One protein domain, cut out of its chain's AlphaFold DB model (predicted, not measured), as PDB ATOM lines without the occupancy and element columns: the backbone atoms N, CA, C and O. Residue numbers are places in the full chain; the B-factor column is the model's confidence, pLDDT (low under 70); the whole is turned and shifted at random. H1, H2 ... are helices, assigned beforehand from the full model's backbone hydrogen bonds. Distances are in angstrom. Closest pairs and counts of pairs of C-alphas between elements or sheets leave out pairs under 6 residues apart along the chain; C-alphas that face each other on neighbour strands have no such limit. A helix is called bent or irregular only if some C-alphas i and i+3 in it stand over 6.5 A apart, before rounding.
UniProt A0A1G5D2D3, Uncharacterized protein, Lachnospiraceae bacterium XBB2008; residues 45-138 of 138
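This is residues 45 to 138 of the 138 residues of an uncharacterized protein of Lachnospiraceae bacterium XBB2008 (UniProt A0A1G5D2D3). One long helix, H3, runs through the middle of the domain, with H4 folded back along it as a helical hairpin and H5 running along another side of it. H2 crosses the first half of H3 steeply, and the short H1 packs on H2 near one end of the domain. The printed part has 94 residues with five named helices, H1 to H5 in order along the chain, and no named strand; the class is all helix. The whole is compact, with a radius of gyration of the C-alphas of 12.9 A, and spans 38 by 26 by 23 A.

H1, residues 45 to 51, touches H2, residues 56 to 67, at a steep tilt of 47 degrees, opposite ways; their closest C-alphas, of Ile 47 and Val 59, are 5.8 A apart. The hub is H3, residues 74 to 97, which touches the four other helices. With residues 79 to 80 alone it only just touches H1, with 3 pairs of C-alphas within 8 A, the closest being Ile 47 and Tyr 79 at 6.8 A. With residues 80 to 87 alone it touches H2, where the C-alphas of Ala 60 and Gly 83 come closest at 4.1 A; the steep tilt of 69.7 degrees is only just short of about perpendicular. H4, residues 101 to 117, forms a helical hairpin with H3 at a shallow tilt of 28 degrees, opposite ways, the closest C-alphas being those of His 92 and Ala 104 at 4.7 A. H5, residues 119 to 136, touches H3 and runs the same way at a shallow tilt of 34 degrees, only just short of steep; the C-alphas of Phe 90 and Val 132 come closest at 5.9 A. H4 and H5 are close but not clearly touching, with Arg 115 and Ala 122 their closest C-alphas at 7.2 A. H4 is apart from H1 and from H2. Every O i to N i+4 pair is within hydrogen-bond range in H1 and H4, against 4 of 8 in H2, 18 of 20 in H3 and 12 of 14 in H5.

H1 begins at C-alpha 45, (8.642, 23.717, -27.291), and is 9.8 A long from first to last C-alpha; H2 is 16.8 A long. H3 measures 35.3 A from C-alpha 74, (11.031, 31.654, -15.795), to C-alpha 97, and is irregular, with C-alphas 75 and 78 7.3 A apart. H4 is 24.2 A long. H5 is 25.5 A long and ends at C-alpha 136, (-17.357, 16.744, -19.834); it is irregular, with C-alphas 120 and 123 8.2 A apart, and has a kink of 28 degrees near residue 126.

The two C-alphas farthest apart are those of Glu 75 and Gly 99, at 37.8 A. The printed part has no cut and ends at residue 138, the chain's last. The links H1 to H2, H3 to H4 and H4 to H5 are tight, and H2 to H3 is short. The mean pLDDT of the printed part is 81.5; residues 45 to 47, 65 to 72 and 137 to 138 are under 70.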
ATOM      1  N   ASP A  45       9.081  23.900 -25.905       62.56
ATOM      2  CA  ASP A  45       8.642  23.717 -27.291       62.56
ATOM      3  C   ASP A  45       7.496  22.708 -27.441       62.56
ATOM      4  O   ASP A  45       6.620  22.882 -28.284       62.56
ATOM      5  N   SER A  46       7.471  21.655 -26.620       66.06
ATOM      6  CA  SER A  46       6.402  20.660 -26.631       66.06
ATOM      7  C   SER A  46       5.094  21.267 -26.136       66.06
ATOM      8  O   SER A  46       4.068  21.084 -26.780       66.06
ATOM      9  N   ILE A  47       5.117  22.021 -25.032       69.06
ATOM     10  CA  ILE A  47       3.904  22.644 -24.481       69.06
ATOM     11  C   ILE A  47       3.390  23.723 -25.419       69.06
ATOM     12  O   ILE A  47       2.204  23.714 -25.739       69.06
ATOM     13  N   ARG A  48       4.282  24.577 -25.932       70.69
ATOM     14  CA  ARG A  48       3.934  25.573 -26.951       70.69
ATOM     15  C   ARG A  48       3.317  24.910 -28.182       70.69
ATOM     16  O   ARG A  48       2.223  25.276 -28.583       70.69
ATOM     17  N   SER A  49       3.929  23.842 -28.699       76.62
ATOM     18  CA  SER A  49       3.375  23.114 -29.845       76.62
ATOM     19  C   SER A  49       2.017  22.466 -29.561       76.62
ATOM     20  O   SER A  49       1.269  22.242 -30.513       76.62
ATOM     21  N   TYR A  50       1.706  22.083 -28.319       79.12
ATOM     22  CA  TYR A  50       0.388  21.545 -27.972       79.12
ATOM     23  C   TYR A  50      -0.647  22.644 -27.740       79.12
ATOM     24  O   TYR A  50      -1.804  22.421 -28.087       79.12
ATOM     25  N   LEU A  51      -0.239  23.811 -27.235       77.69
ATOM     26  CA  LEU A  51      -1.073  25.013 -27.187       77.69
ATOM     27  C   LEU A  51      -1.453  25.465 -28.601       77.69
ATOM     28  O   LEU A  51      -2.636  25.605 -28.879       77.69
ATOM     29  N   ASP A  52      -0.490  25.540 -29.525       79.62
ATOM     30  CA  ASP A  52      -0.730  25.885 -30.939       79.62
ATOM     31  C   ASP A  52      -1.664  24.894 -31.658       79.62
ATOM     32  O   ASP A  52      -2.233  25.193 -32.705       79.62
ATOM     33  N   ARG A  53      -1.776  23.669 -31.133       79.88
ATOM     34  CA  ARG A  53      -2.648  22.606 -31.655       79.88
ATOM     35  C   ARG A  53      -3.954  22.474 -30.873       79.88
ATOM     36  O   ARG A  53      -4.654  21.485 -31.084       79.88
ATOM     37  N   GLU A  54      -4.226  23.389 -29.941       79.25
ATOM     38  CA  GLU A  54      -5.400  23.376 -29.056       79.25
ATOM     39  C   GLU A  54      -5.562  22.043 -28.286       79.25
ATOM     40  O   GLU A  54      -6.654  21.615 -27.916       79.25
ATOM     41  N   ASN A  55      -4.458  21.328 -28.029       78.69
ATOM     42  CA  ASN A  55      -4.468  20.036 -27.340       78.69
ATOM     43  C   ASN A  55      -4.284  20.226 -25.829       78.69
ATOM     44  O   ASN A  55      -3.283  19.820 -25.229       78.69
ATOM     45  N   PHE A  56      -5.284  20.844 -25.206       78.69
ATOM     46  CA  PHE A  56      -5.226  21.273 -23.809       78.69
ATOM     47  C   PHE A  56      -5.139  20.116 -22.804       78.69
ATOM     48  O   PHE A  56      -4.548  20.271 -21.739       78.69
ATOM     49  N   GLY A  57      -5.626  18.920 -23.156       74.56
ATOM     50  CA  GLY A  57      -5.450  17.723 -22.326       74.56
ATOM     51  C   GLY A  57      -3.981  17.306 -22.184       74.56
ATOM     52  O   GLY A  57      -3.551  16.880 -21.112       74.56
ATOM     53  N   THR A  58      -3.185  17.479 -23.243       77.25
ATOM     54  CA  THR A  58      -1.743  17.200 -23.194       77.25
ATOM     55  C   THR A  58      -0.994  18.303 -22.448       77.25
ATOM     56  O   THR A  58      -0.101  18.002 -21.659       77.25
ATOM     57  N   VAL A  59      -1.395  19.570 -22.623       77.56
ATOM     58  CA  VAL A  59      -0.856  20.712 -21.856       77.56
ATOM     59  C   VAL A  59      -1.088  20.504 -20.351       77.56
ATOM     60  O   VAL A  59      -0.149  20.615 -19.560       77.56
ATOM     61  N   ALA A  60      -2.298  20.093 -19.957       78.88
ATOM     62  CA  ALA A  60      -2.631  19.726 -18.582       78.88
ATOM     63  C   ALA A  60      -1.721  18.611 -18.048       78.88
ATOM     64  O   ALA A  60      -1.097  18.764 -16.997       78.88
ATOM     65  N   ALA A  61      -1.576  17.512 -18.794       75.94
ATOM     66  CA  ALA A  61      -0.745  16.385 -18.379       75.94
ATOM     67  C   ALA A  61       0.728  16.774 -18.170       75.94
ATOM     68  O   ALA A  61       1.336  16.340 -17.192       75.94
ATOM     69  N   LEU A  62       1.285  17.615 -19.047       72.00
ATOM     70  CA  LEU A  62       2.672  18.079 -18.949       72.00
ATOM     71  C   LEU A  62       2.894  19.042 -17.771       72.00
ATOM     72  O   LEU A  62       3.962  19.025 -17.166       72.00
ATOM     73  N   SER A  63       1.882  19.823 -17.374       72.69
ATOM     74  CA  SER A  63       1.983  20.729 -16.214       72.69
ATOM     75  C   SER A  63       2.156  20.012 -14.864       72.69
ATOM     76  O   SER A  63       2.676  20.591 -13.907       72.69
ATOM     77  N   ARG A  64       1.782  18.726 -14.780       71.25
ATOM     78  CA  ARG A  64       1.848  17.922 -13.545       71.25
ATOM     79  C   ARG A  64       3.258  17.765 -12.993       71.25
ATOM     80  O   ARG A  64       3.424  17.786 -11.777       71.25
ATOM     81  N   ALA A  65       4.258  17.626 -13.864       64.19
ATOM     82  CA  ALA A  65       5.648  17.428 -13.453       64.19
ATOM     83  C   ALA A  65       6.180  18.608 -12.617       64.19
ATOM     84  O   ALA A  65       6.973  18.420 -11.701       64.19
ATOM     85  N   ILE A  66       5.685  19.822 -12.864       61.19
ATOM     86  CA  ILE A  66       6.158  21.040 -12.185       61.19
ATOM     87  C   ILE A  66       5.476  21.274 -10.863       61.19
ATOM     88  O   ILE A  66       6.127  21.670  -9.902       61.19
ATOM     89  N   ARG A  67       4.195  20.922 -10.759       60.97
ATOM     90  CA  ARG A  67       3.559  20.823  -9.441       60.97
ATOM     91  C   ARG A  67       4.213  19.741  -8.574       60.97
ATOM     92  O   ARG A  67       4.126  19.815  -7.355       60.97
ATOM     93  N   GLY A  68       4.896  18.778  -9.200       62.84
ATOM     94  CA  GLY A  68       5.771  17.802  -8.546       62.84
ATOM     95  C   GLY A  68       7.153  18.329  -8.133       62.84
ATOM     96  O   GLY A  68       7.915  17.564  -7.557       62.84
ATOM     97  N   GLY A  69       7.481  19.603  -8.392       59.00
ATOM     98  CA  GLY A  69       8.743  20.231  -7.979       59.00
ATOM     99  C   GLY A  69       9.801  20.367  -9.078       59.00
ATOM    100  O   GLY A  69      10.917  20.800  -8.789       59.00
ATOM    101  N   ALA A  70       9.483  20.032 -10.334       65.44
ATOM    102  CA  ALA A  70      10.420  20.229 -11.437       65.44
ATOM    103  C   ALA A  70      10.778  21.718 -11.609       65.44
ATOM    104  O   ALA A  70       9.913  22.595 -11.598       65.44
ATOM    105  N   THR A  71      12.072  22.002 -11.783       66.81
ATOM    106  CA  THR A  71      12.564  23.368 -12.011       66.81
ATOM    107  C   THR A  71      12.297  23.790 -13.452       66.81
ATOM    108  O   THR A  71      12.615  23.057 -14.389       66.81
ATOM    109  N   VAL A  72      11.758  24.995 -13.625       67.88
ATOM    110  CA  VAL A  72      11.379  25.552 -14.926       67.88
ATOM    111  C   VAL A  72      12.113  26.859 -15.165       67.88
ATOM    112  O   VAL A  72      12.322  27.635 -14.232       67.88
ATOM    113  N   ALA A  73      12.479  27.123 -16.417       70.62
ATOM    114  CA  ALA A  73      12.902  28.455 -16.814       70.62
ATOM    115  C   ALA A  73      11.742  29.452 -16.640       70.62
ATOM    116  O   ALA A  73      10.604  29.173 -17.011       70.62
ATOM    117  N   GLN A  74      12.037  30.627 -16.087       76.44
ATOM    118  CA  GLN A  74      11.031  31.654 -15.795       76.44
ATOM    119  C   GLN A  74      10.240  32.083 -17.045       76.44
ATOM    120  O   GLN A  74       9.049  32.357 -16.966       76.44
ATOM    121  N   GLU A  75      10.895  32.096 -18.206       75.19
ATOM    122  CA  GLU A  75      10.291  32.428 -19.504       75.19
ATOM    123  C   GLU A  75       9.202  31.452 -19.964       75.19
ATOM    124  O   GLU A  75       8.420  31.790 -20.847       75.19
ATOM    125  N   ASP A  76       9.130  30.265 -19.362       76.06
ATOM    126  CA  ASP A  76       8.144  29.252 -19.722       76.06
ATOM    127  C   ASP A  76       7.029  29.095 -18.693       76.06
ATOM    128  O   ASP A  76       6.065  28.370 -18.941       76.06
ATOM    129  N   GLU A  77       7.129  29.782 -17.551       79.62
ATOM    130  CA  GLU A  77       6.207  29.659 -16.421       79.62
ATOM    131  C   GLU A  77       4.744  29.894 -16.833       79.62
ATOM    132  O   GLU A  77       3.845  29.181 -16.384       79.62
ATOM    133  N   GLU A  78       4.508  30.829 -17.756       85.06
ATOM    134  CA  GLU A  78       3.179  31.139 -18.293       85.06
ATOM    135  C   GLU A  78       2.529  29.924 -18.972       85.06
ATOM    136  O   GLU A  78       1.363  29.620 -18.722       85.06
ATOM    137  N   TYR A  79       3.285  29.158 -19.764       81.81
ATOM    138  CA  TYR A  79       2.764  27.975 -20.460       81.81
ATOM    139  C   TYR A  79       2.394  26.846 -19.503       81.81
ATOM    140  O   TYR A  79       1.455  26.084 -19.745       81.81
ATOM    141  N   TYR A  80       3.108  26.744 -18.388       79.81
ATOM    142  CA  TYR A  80       2.790  25.770 -17.354       79.81
ATOM    143  C   TYR A  80       1.572  26.172 -16.538       79.81
ATOM    144  O   TYR A  80       0.749  25.309 -16.229       79.81
ATOM    145  N   ARG A  81       1.400  27.469 -16.270       86.31
ATOM    146  CA  ARG A  81       0.175  28.012 -15.672       86.31
ATOM    147  C   ARG A  81      -1.045  27.789 -16.575       86.31
ATOM    148  O   ARG A  81      -2.100  27.430 -16.064       86.31
ATOM    149  N   LEU A  82      -0.901  27.878 -17.902       87.06
ATOM    150  CA  LEU A  82      -1.965  27.488 -18.846       87.06
ATOM    151  C   LEU A  82      -2.340  26.001 -18.726       87.06
ATOM    152  O   LEU A  82      -3.518  25.646 -18.763       87.06
ATOM    153  N   GLY A  83      -1.354  25.120 -18.540       85.50
ATOM    154  CA  GLY A  83      -1.619  23.702 -18.288       85.50
ATOM    155  C   GLY A  83      -2.282  23.438 -16.935       85.50
ATOM    156  O   GLY A  83      -3.224  22.650 -16.862       85.50
ATOM    157  N   GLU A  84      -1.844  24.136 -15.884       87.12
ATOM    158  CA  GLU A  84      -2.490  24.096 -14.568       87.12
ATOM    159  C   GLU A  84      -3.957  24.536 -14.675       87.12
ATOM    160  O   GLU A  84      -4.837  23.844 -14.163       87.12
ATOM    161  N   TYR A  85      -4.233  25.620 -15.406       90.19
ATOM    162  CA  TYR A  85      -5.588  26.108 -15.656       90.19
ATOM    163  C   TYR A  85      -6.467  25.040 -16.317       90.19
ATOM    164  O   TYR A  85      -7.550  24.735 -15.816       90.19
ATOM    165  N   ALA A  86      -5.990  24.421 -17.402       87.25
ATOM    166  CA  ALA A  86      -6.736  23.383 -18.117       87.25
ATOM    167  C   ALA A  86      -7.083  22.181 -17.232       87.25
ATOM    168  O   ALA A  86      -8.196  21.654 -17.284       87.25
ATOM    169  N   GLU A  87      -6.152  21.765 -16.377       85.88
ATOM    170  CA  GLU A  87      -6.405  20.682 -15.438       85.88
ATOM    171  C   GLU A  87      -7.389  21.069 -14.337       85.88
ATOM    172  O   GLU A  87      -8.292  20.292 -14.028       85.88
ATOM    173  N   LEU A  88      -7.236  22.257 -13.753       89.62
ATOM    174  CA  LEU A  88      -8.123  22.732 -12.697       89.62
ATOM    175  C   LEU A  88      -9.551  22.904 -13.200       89.62
ATOM    176  O   LEU A  88     -10.472  22.528 -12.481       89.62
ATOM    177  N   ARG A  89      -9.754  23.389 -14.431       90.50
ATOM    178  CA  ARG A  89     -11.089  23.444 -15.046       90.50
ATOM    179  C   ARG A  89     -11.691  22.056 -15.197       90.50
ATOM    180  O   ARG A  89     -12.843  21.849 -14.827       90.50
ATOM    181  N   PHE A  90     -10.913  21.081 -15.666       86.44
ATOM    182  CA  PHE A  90     -11.390  19.702 -15.752       86.44
ATOM    183  C   PHE A  90     -11.752  19.125 -14.373       86.44
ATOM    184  O   PHE A  90     -12.826  18.547 -14.202       86.44
ATOM    185  N   LEU A  91     -10.885  19.303 -13.371       85.81
ATOM    186  CA  LEU A  91     -11.119  18.822 -12.008       85.81
ATOM    187  C   LEU A  91     -12.310  19.516 -11.346       85.81
ATOM    188  O   LEU A  91     -13.110  18.837 -10.705       85.81
ATOM    189  N   HIS A  92     -12.461  20.828 -11.539       88.62
ATOM    190  CA  HIS A  92     -13.620  21.591 -11.087       88.62
ATOM    191  C   HIS A  92     -14.912  20.940 -11.585       88.62
ATOM    192  O   HIS A  92     -15.770  20.596 -10.775       88.62
ATOM    193  N   GLU A  93     -15.027  20.690 -12.894       86.75
ATOM    194  CA  GLU A  93     -16.226  20.076 -13.473       86.75
ATOM    195  C   GLU A  93     -16.493  18.668 -12.913       86.75
ATOM    196  O   GLU A  93     -17.635  18.327 -12.593       86.75
ATOM    197  N   VAL A  94     -15.451  17.849 -12.738       84.94
ATOM    198  CA  VAL A  94     -15.577  16.503 -12.155       84.94
ATOM    199  C   VAL A  94     -16.058  16.566 -10.704       84.94
ATOM    200  O   VAL A  94     -17.001  15.859 -10.338       84.94
ATOM    201  N   TYR A  95     -15.445  17.408  -9.869       81.88
ATOM    202  CA  TYR A  95     -15.801  17.521  -8.453       81.88
ATOM    203  C   TYR A  95     -17.164  18.179  -8.245       81.88
ATOM    204  O   TYR A  95     -17.940  17.697  -7.416       81.88
ATOM    205  N   ALA A  96     -17.501  19.201  -9.035       86.50
ATOM    206  CA  ALA A  96     -18.813  19.834  -9.018       86.50
ATOM    207  C   ALA A  96     -19.916  18.824  -9.368       86.50
ATOM    208  O   ALA A  96     -20.901  18.706  -8.637       86.50
ATOM    209  N   LYS A  97     -19.721  18.011 -10.419       85.81
ATOM    210  CA  LYS A  97     -20.657  16.934 -10.789       85.81
ATOM    211  C   LYS A  97     -20.769  15.839  -9.731       85.81
ATOM    212  O   LYS A  97     -21.854  15.299  -9.529       85.81
ATOM    213  N   ALA A  98     -19.671  15.514  -9.051       82.00
ATOM    214  CA  ALA A  98     -19.659  14.549  -7.954       82.00
ATOM    215  C   ALA A  98     -20.287  15.092  -6.652       82.00
ATOM    216  O   ALA A  98     -20.427  14.338  -5.688       82.00
ATOM    217  N   GLY A  99     -20.656  16.378  -6.602       85.88
ATOM    218  CA  GLY A  99     -21.200  17.032  -5.410       85.88
ATOM    219  C   GLY A  99     -20.150  17.380  -4.350       85.88
ATOM    220  O   GLY A  99     -20.515  17.708  -3.224       85.88
ATOM    221  N   ASN A 100     -18.857  17.319  -4.683       86.69
ATOM    222  CA  ASN A 100     -17.775  17.736  -3.793       86.69
ATOM    223  C   ASN A 100     -17.524  19.245  -3.941       86.69
ATOM    224  O   ASN A 100     -16.619  19.683  -4.654       86.69
ATOM    225  N   THR A 101     -18.368  20.037  -3.280       89.44
ATOM    226  CA  THR A 101     -18.382  21.501  -3.396       89.44
ATOM    227  C   THR A 101     -17.131  22.169  -2.840       89.44
ATOM    228  O   THR A 101     -16.711  23.185  -3.380       89.44
ATOM    229  N   ASP A 102     -16.512  21.604  -1.801       85.94
ATOM    230  CA  ASP A 102     -15.338  22.207  -1.157       85.94
ATOM    231  C   ASP A 102     -14.116  22.134  -2.077       85.94
ATOM    232  O   ASP A 102     -13.438  23.133  -2.305       85.94
ATOM    233  N   THR A 103     -13.857  20.958  -2.660       79.94
ATOM    234  CA  THR A 103     -12.754  20.795  -3.614       79.94
ATOM    235  C   THR A 103     -13.025  21.552  -4.914       79.94
ATOM    236  O   THR A 103     -12.109  22.166  -5.450       79.94
ATOM    237  N   ALA A 104     -14.273  21.573  -5.396       81.50
ATOM    238  CA  ALA A 104     -14.635  22.393  -6.550       81.50
ATOM    239  C   ALA A 104     -14.383  23.889  -6.281       81.50
ATOM    240  O   ALA A 104     -13.772  24.559  -7.108       81.50
ATOM    241  N   GLY A 105     -14.756  24.397  -5.101       84.44
ATOM    242  CA  GLY A 105     -14.486  25.782  -4.702       84.44
ATOM    243  C   GLY A 105     -12.994  26.121  -4.685       84.44
ATOM    244  O   GLY A 105     -12.595  27.144  -5.229       84.44
ATOM    245  N   GLN A 106     -12.153  25.226  -4.156       86.50
ATOM    246  CA  GLN A 106     -10.693  25.405  -4.178       86.50
ATOM    247  C   GLN A 106     -10.128  25.446  -5.604       86.50
ATOM    248  O   GLN A 106      -9.228  26.236  -5.891       86.50
ATOM    249  N   CYS A 107     -10.656  24.615  -6.509       85.44
ATOM    250  CA  CYS A 107     -10.287  24.695  -7.918       85.44
ATOM    251  C   CYS A 107     -10.668  26.062  -8.498       85.44
ATOM    252  O   CYS A 107      -9.827  26.687  -9.137       85.44
ATOM    253  N   GLU A 108     -11.889  26.538  -8.253       93.25
ATOM    254  CA  GLU A 108     -12.399  27.803  -8.799       93.25
ATOM    255  C   GLU A 108     -11.608  29.027  -8.307       93.25
ATOM    256  O   GLU A 108     -11.304  29.936  -9.084       93.25
ATOM    257  N   GLU A 109     -11.195  29.029  -7.037       92.75
ATOM    258  CA  GLU A 109     -10.303  30.057  -6.489       92.75
ATOM    259  C   GLU A 109      -8.966  30.098  -7.240       92.75
ATOM    260  O   GLU A 109      -8.500  31.168  -7.639       92.75
ATOM    261  N   ARG A 110      -8.357  28.931  -7.490       90.50
ATOM    262  CA  ARG A 110      -7.077  28.858  -8.204       90.50
ATOM    263  C   ARG A 110      -7.221  29.181  -9.696       90.50
ATOM    264  O   ARG A 110      -6.348  29.848 -10.242       90.50
ATOM    265  N   ILE A 111      -8.322  28.777 -10.332       92.94
ATOM    266  CA  ILE A 111      -8.687  29.153 -11.710       92.94
ATOM    267  C   ILE A 111      -8.748  30.676 -11.841       92.94
ATOM    268  O   ILE A 111      -8.124  31.243 -12.738       92.94
ATOM    269  N   SER A 112      -9.454  31.336 -10.918       94.44
ATOM    270  CA  SER A 112      -9.591  32.795 -10.901       94.44
ATOM    271  C   SER A 112      -8.232  33.478 -10.741       94.44
ATOM    272  O   SER A 112      -7.901  34.379 -11.508       94.44
ATOM    273  N   ALA A 113      -7.399  32.988  -9.817       93.25
ATOM    274  CA  ALA A 113      -6.052  33.514  -9.615       93.25
ATOM    275  C   ALA A 113      -5.176  33.396 -10.876       93.25
ATOM    276  O   ALA A 113      -4.522  34.361 -11.259       93.25
ATOM    277  N   ILE A 114      -5.188  32.248 -11.564       90.50
ATOM    278  CA  ILE A 114      -4.398  32.068 -12.793       90.50
ATOM    279  C   ILE A 114      -4.893  32.993 -13.915       90.50
ATOM    280  O   ILE A 114      -4.081  33.538 -14.663       90.50
ATOM    281  N   ARG A 115      -6.210  33.207 -14.025       93.12
ATOM    282  CA  ARG A 115      -6.800  34.121 -15.016       93.12
ATOM    283  C   ARG A 115      -6.357  35.572 -14.783       93.12
ATOM    284  O   ARG A 115      -6.050  36.265 -15.750       93.12
ATOM    285  N   ASP A 116      -6.243  35.997 -13.524       93.50
ATOM    286  CA  ASP A 116      -5.707  37.316 -13.153       93.50
ATOM    287  C   ASP A 116      -4.189  37.427 -13.383       93.50
ATOM    288  O   ASP A 116      -3.680  38.492 -13.738       93.50
ATOM    289  N   GLU A 117      -3.457  36.328 -13.193       91.50
ATOM    290  CA  GLU A 117      -2.011  36.246 -13.406       91.50
ATOM    291  C   GLU A 117      -1.621  36.267 -14.900       91.50
ATOM    292  O   GLU A 117      -0.500  36.657 -15.226       91.50
ATOM    293  N   LEU A 118      -2.525  35.871 -15.808       90.50
ATOM    294  CA  LEU A 118      -2.269  35.717 -17.248       90.50
ATOM    295  C   LEU A 118      -3.238  36.523 -18.145       90.50
ATOM    296  O   LEU A 118      -3.855  35.961 -19.057       90.50
ATOM    297  N   PRO A 119      -3.347  37.855 -17.989       89.50
ATOM    298  CA  PRO A 119      -4.306  38.655 -18.756       89.50
ATOM    299  C   PRO A 119      -4.032  38.648 -20.271       89.50
ATOM    300  O   PRO A 119      -4.953  38.823 -21.066       89.50
ATOM    301  N   GLY A 120      -2.780  38.420 -20.689       88.94
ATOM    302  CA  GLY A 120      -2.389  38.319 -22.100       88.94
ATOM    303  C   GLY A 120      -2.863  37.042 -22.805       88.94
ATOM    304  O   GLY A 120      -2.781  36.970 -24.027       88.94
ATOM    305  N   TYR A 121      -3.378  36.063 -22.057       89.12
ATOM    306  CA  TYR A 121      -3.813  34.764 -22.577       89.12
ATOM    307  C   TYR A 121      -5.325  34.545 -22.450       89.12
ATOM    308  O   TYR A 121      -5.782  33.412 -22.560       89.12
ATOM    309  N   ALA A 122      -6.115  35.602 -22.236       91.06
ATOM    310  CA  ALA A 122      -7.562  35.499 -22.026       91.06
ATOM    311  C   ALA A 122      -8.281  34.662 -23.105       91.06
ATOM    312  O   ALA A 122      -9.090  33.805 -22.767       91.06
ATOM    313  N   GLU A 123      -7.929  34.850 -24.382       90.38
ATOM    314  CA  GLU A 123      -8.507  34.076 -25.493       90.38
ATOM    315  C   GLU A 123      -8.193  32.575 -25.377       90.38
ATOM    316  O   GLU A 123      -9.085  31.743 -25.522       90.38
ATOM    317  N   VAL A 124      -6.955  32.220 -25.016       89.44
ATOM    318  CA  VAL A 124      -6.536  30.822 -24.812       89.44
ATOM    319  C   VAL A 124      -7.251  30.203 -23.607       89.44
ATOM    320  O   VAL A 124      -7.654  29.043 -23.649       89.44
ATOM    321  N   LEU A 125      -7.439  30.965 -22.525       92.69
ATOM    322  CA  LEU A 125      -8.179  30.503 -21.345       92.69
ATOM    323  C   LEU A 125      -9.650  30.215 -21.678       92.69
ATOM    324  O   LEU A 125     -10.189  29.197 -21.242       92.69
ATOM    325  N   ASP A 126     -10.279  31.068 -22.488       93.06
ATOM    326  CA  ASP A 126     -11.657  30.872 -22.945       93.06
ATOM    327  C   ASP A 126     -11.785  29.648 -23.882       93.06
ATOM    328  O   ASP A 126     -12.772  28.905 -23.815       93.06
ATOM    329  N   GLU A 127     -10.779  29.374 -24.721       90.88
ATOM    330  CA  GLU A 127     -10.710  28.148 -25.534       90.88
ATOM    331  C   GLU A 127     -10.570  26.885 -24.680       90.88
ATOM    332  O   GLU A 127     -11.254  25.884 -24.932       90.88
ATOM    333  N   ILE A 128      -9.738  26.935 -23.638       89.44
ATOM    334  CA  ILE A 128      -9.608  25.850 -22.662       89.44
ATOM    335  C   ILE A 128     -10.956  25.586 -21.982       89.44
ATOM    336  O   ILE A 128     -11.384  24.431 -21.905       89.44
ATOM    337  N   ASP A 129     -11.651  26.633 -21.531       92.06
ATOM    338  CA  ASP A 129     -12.963  26.508 -20.885       92.06
ATOM    339  C   ASP A 129     -13.978  25.813 -21.793       92.06
ATOM    340  O   ASP A 129     -14.669  24.878 -21.370       92.06
ATOM    341  N   LYS A 130     -14.024  26.215 -23.067       91.31
ATOM    342  CA  LYS A 130     -14.879  25.585 -24.074       91.31
ATOM    343  C   LYS A 130     -14.506  24.119 -24.299       91.31
ATOM    344  O   LYS A 130     -15.383  23.256 -24.285       91.31
ATOM    345  N   SER A 131     -13.218  23.823 -24.471       87.19
ATOM    346  CA  SER A 131     -12.743  22.455 -24.699       87.19
ATOM    347  C   SER A 131     -13.067  21.527 -23.528       87.19
ATOM    348  O   SER A 131     -13.406  20.362 -23.749       87.19
ATOM    349  N   VAL A 132     -12.946  22.009 -22.289       84.38
ATOM    350  CA  VAL A 132     -13.277  21.229 -21.092       84.38
ATOM    351  C   VAL A 132     -14.781  20.990 -21.006       84.38
ATOM    352  O   VAL A 132     -15.198  19.853 -20.774       84.38
ATOM    353  N   ALA A 133     -15.602  22.015 -21.247       84.88
ATOM    354  CA  ALA A 133     -17.055  21.870 -21.259       84.88
ATOM    355  C   ALA A 133     -17.503  20.798 -22.271       84.88
ATOM    356  O   ALA A 133     -18.254  19.887 -21.915       84.88
ATOM    357  N   ASP A 134     -16.966  20.832 -23.494       83.56
ATOM    358  CA  ASP A 134     -17.263  19.846 -24.542       83.56
ATOM    359  C   ASP A 134     -16.831  18.420 -24.156       83.56
ATOM    360  O   ASP A 134     -17.517  17.442 -24.475       83.56
ATOM    361  N   ALA A 135     -15.702  18.276 -23.455       78.25
ATOM    362  CA  ALA A 135     -15.193  16.980 -23.009       78.25
ATOM    363  C   ALA A 135     -16.049  16.356 -21.898       78.25
ATOM    364  O   ALA A 135     -16.183  15.135 -21.838       78.25
ATOM    365  N   VAL A 136     -16.629  17.184 -21.029       71.00
ATOM    366  CA  VAL A 136     -17.357  16.744 -19.834       71.00
ATOM    367  C   VAL A 136     -18.865  16.562 -20.096       71.00
ATOM    368  O   VAL A 136     -19.552  15.945 -19.285       71.00
ATOM    369  N   ILE A 137     -19.407  17.055 -21.216       60.72
ATOM    370  CA  ILE A 137     -20.822  16.873 -21.619       60.72
ATOM    371  C   ILE A 137     -21.118  15.465 -22.189       60.72
ATOM    372  O   ILE A 137     -22.286  15.080 -22.266       60.72
ATOM    373  N   LYS A 138     -20.096  14.682 -22.556       48.75
ATOM    374  CA  LYS A 138     -20.250  13.287 -23.016       48.75
ATOM    375  C   LYS A 138     -20.471  12.302 -21.872       48.75
ATOM    376  O   LYS A 138     -21.210  11.323 -22.119       48.75
TER     377      LYS A 138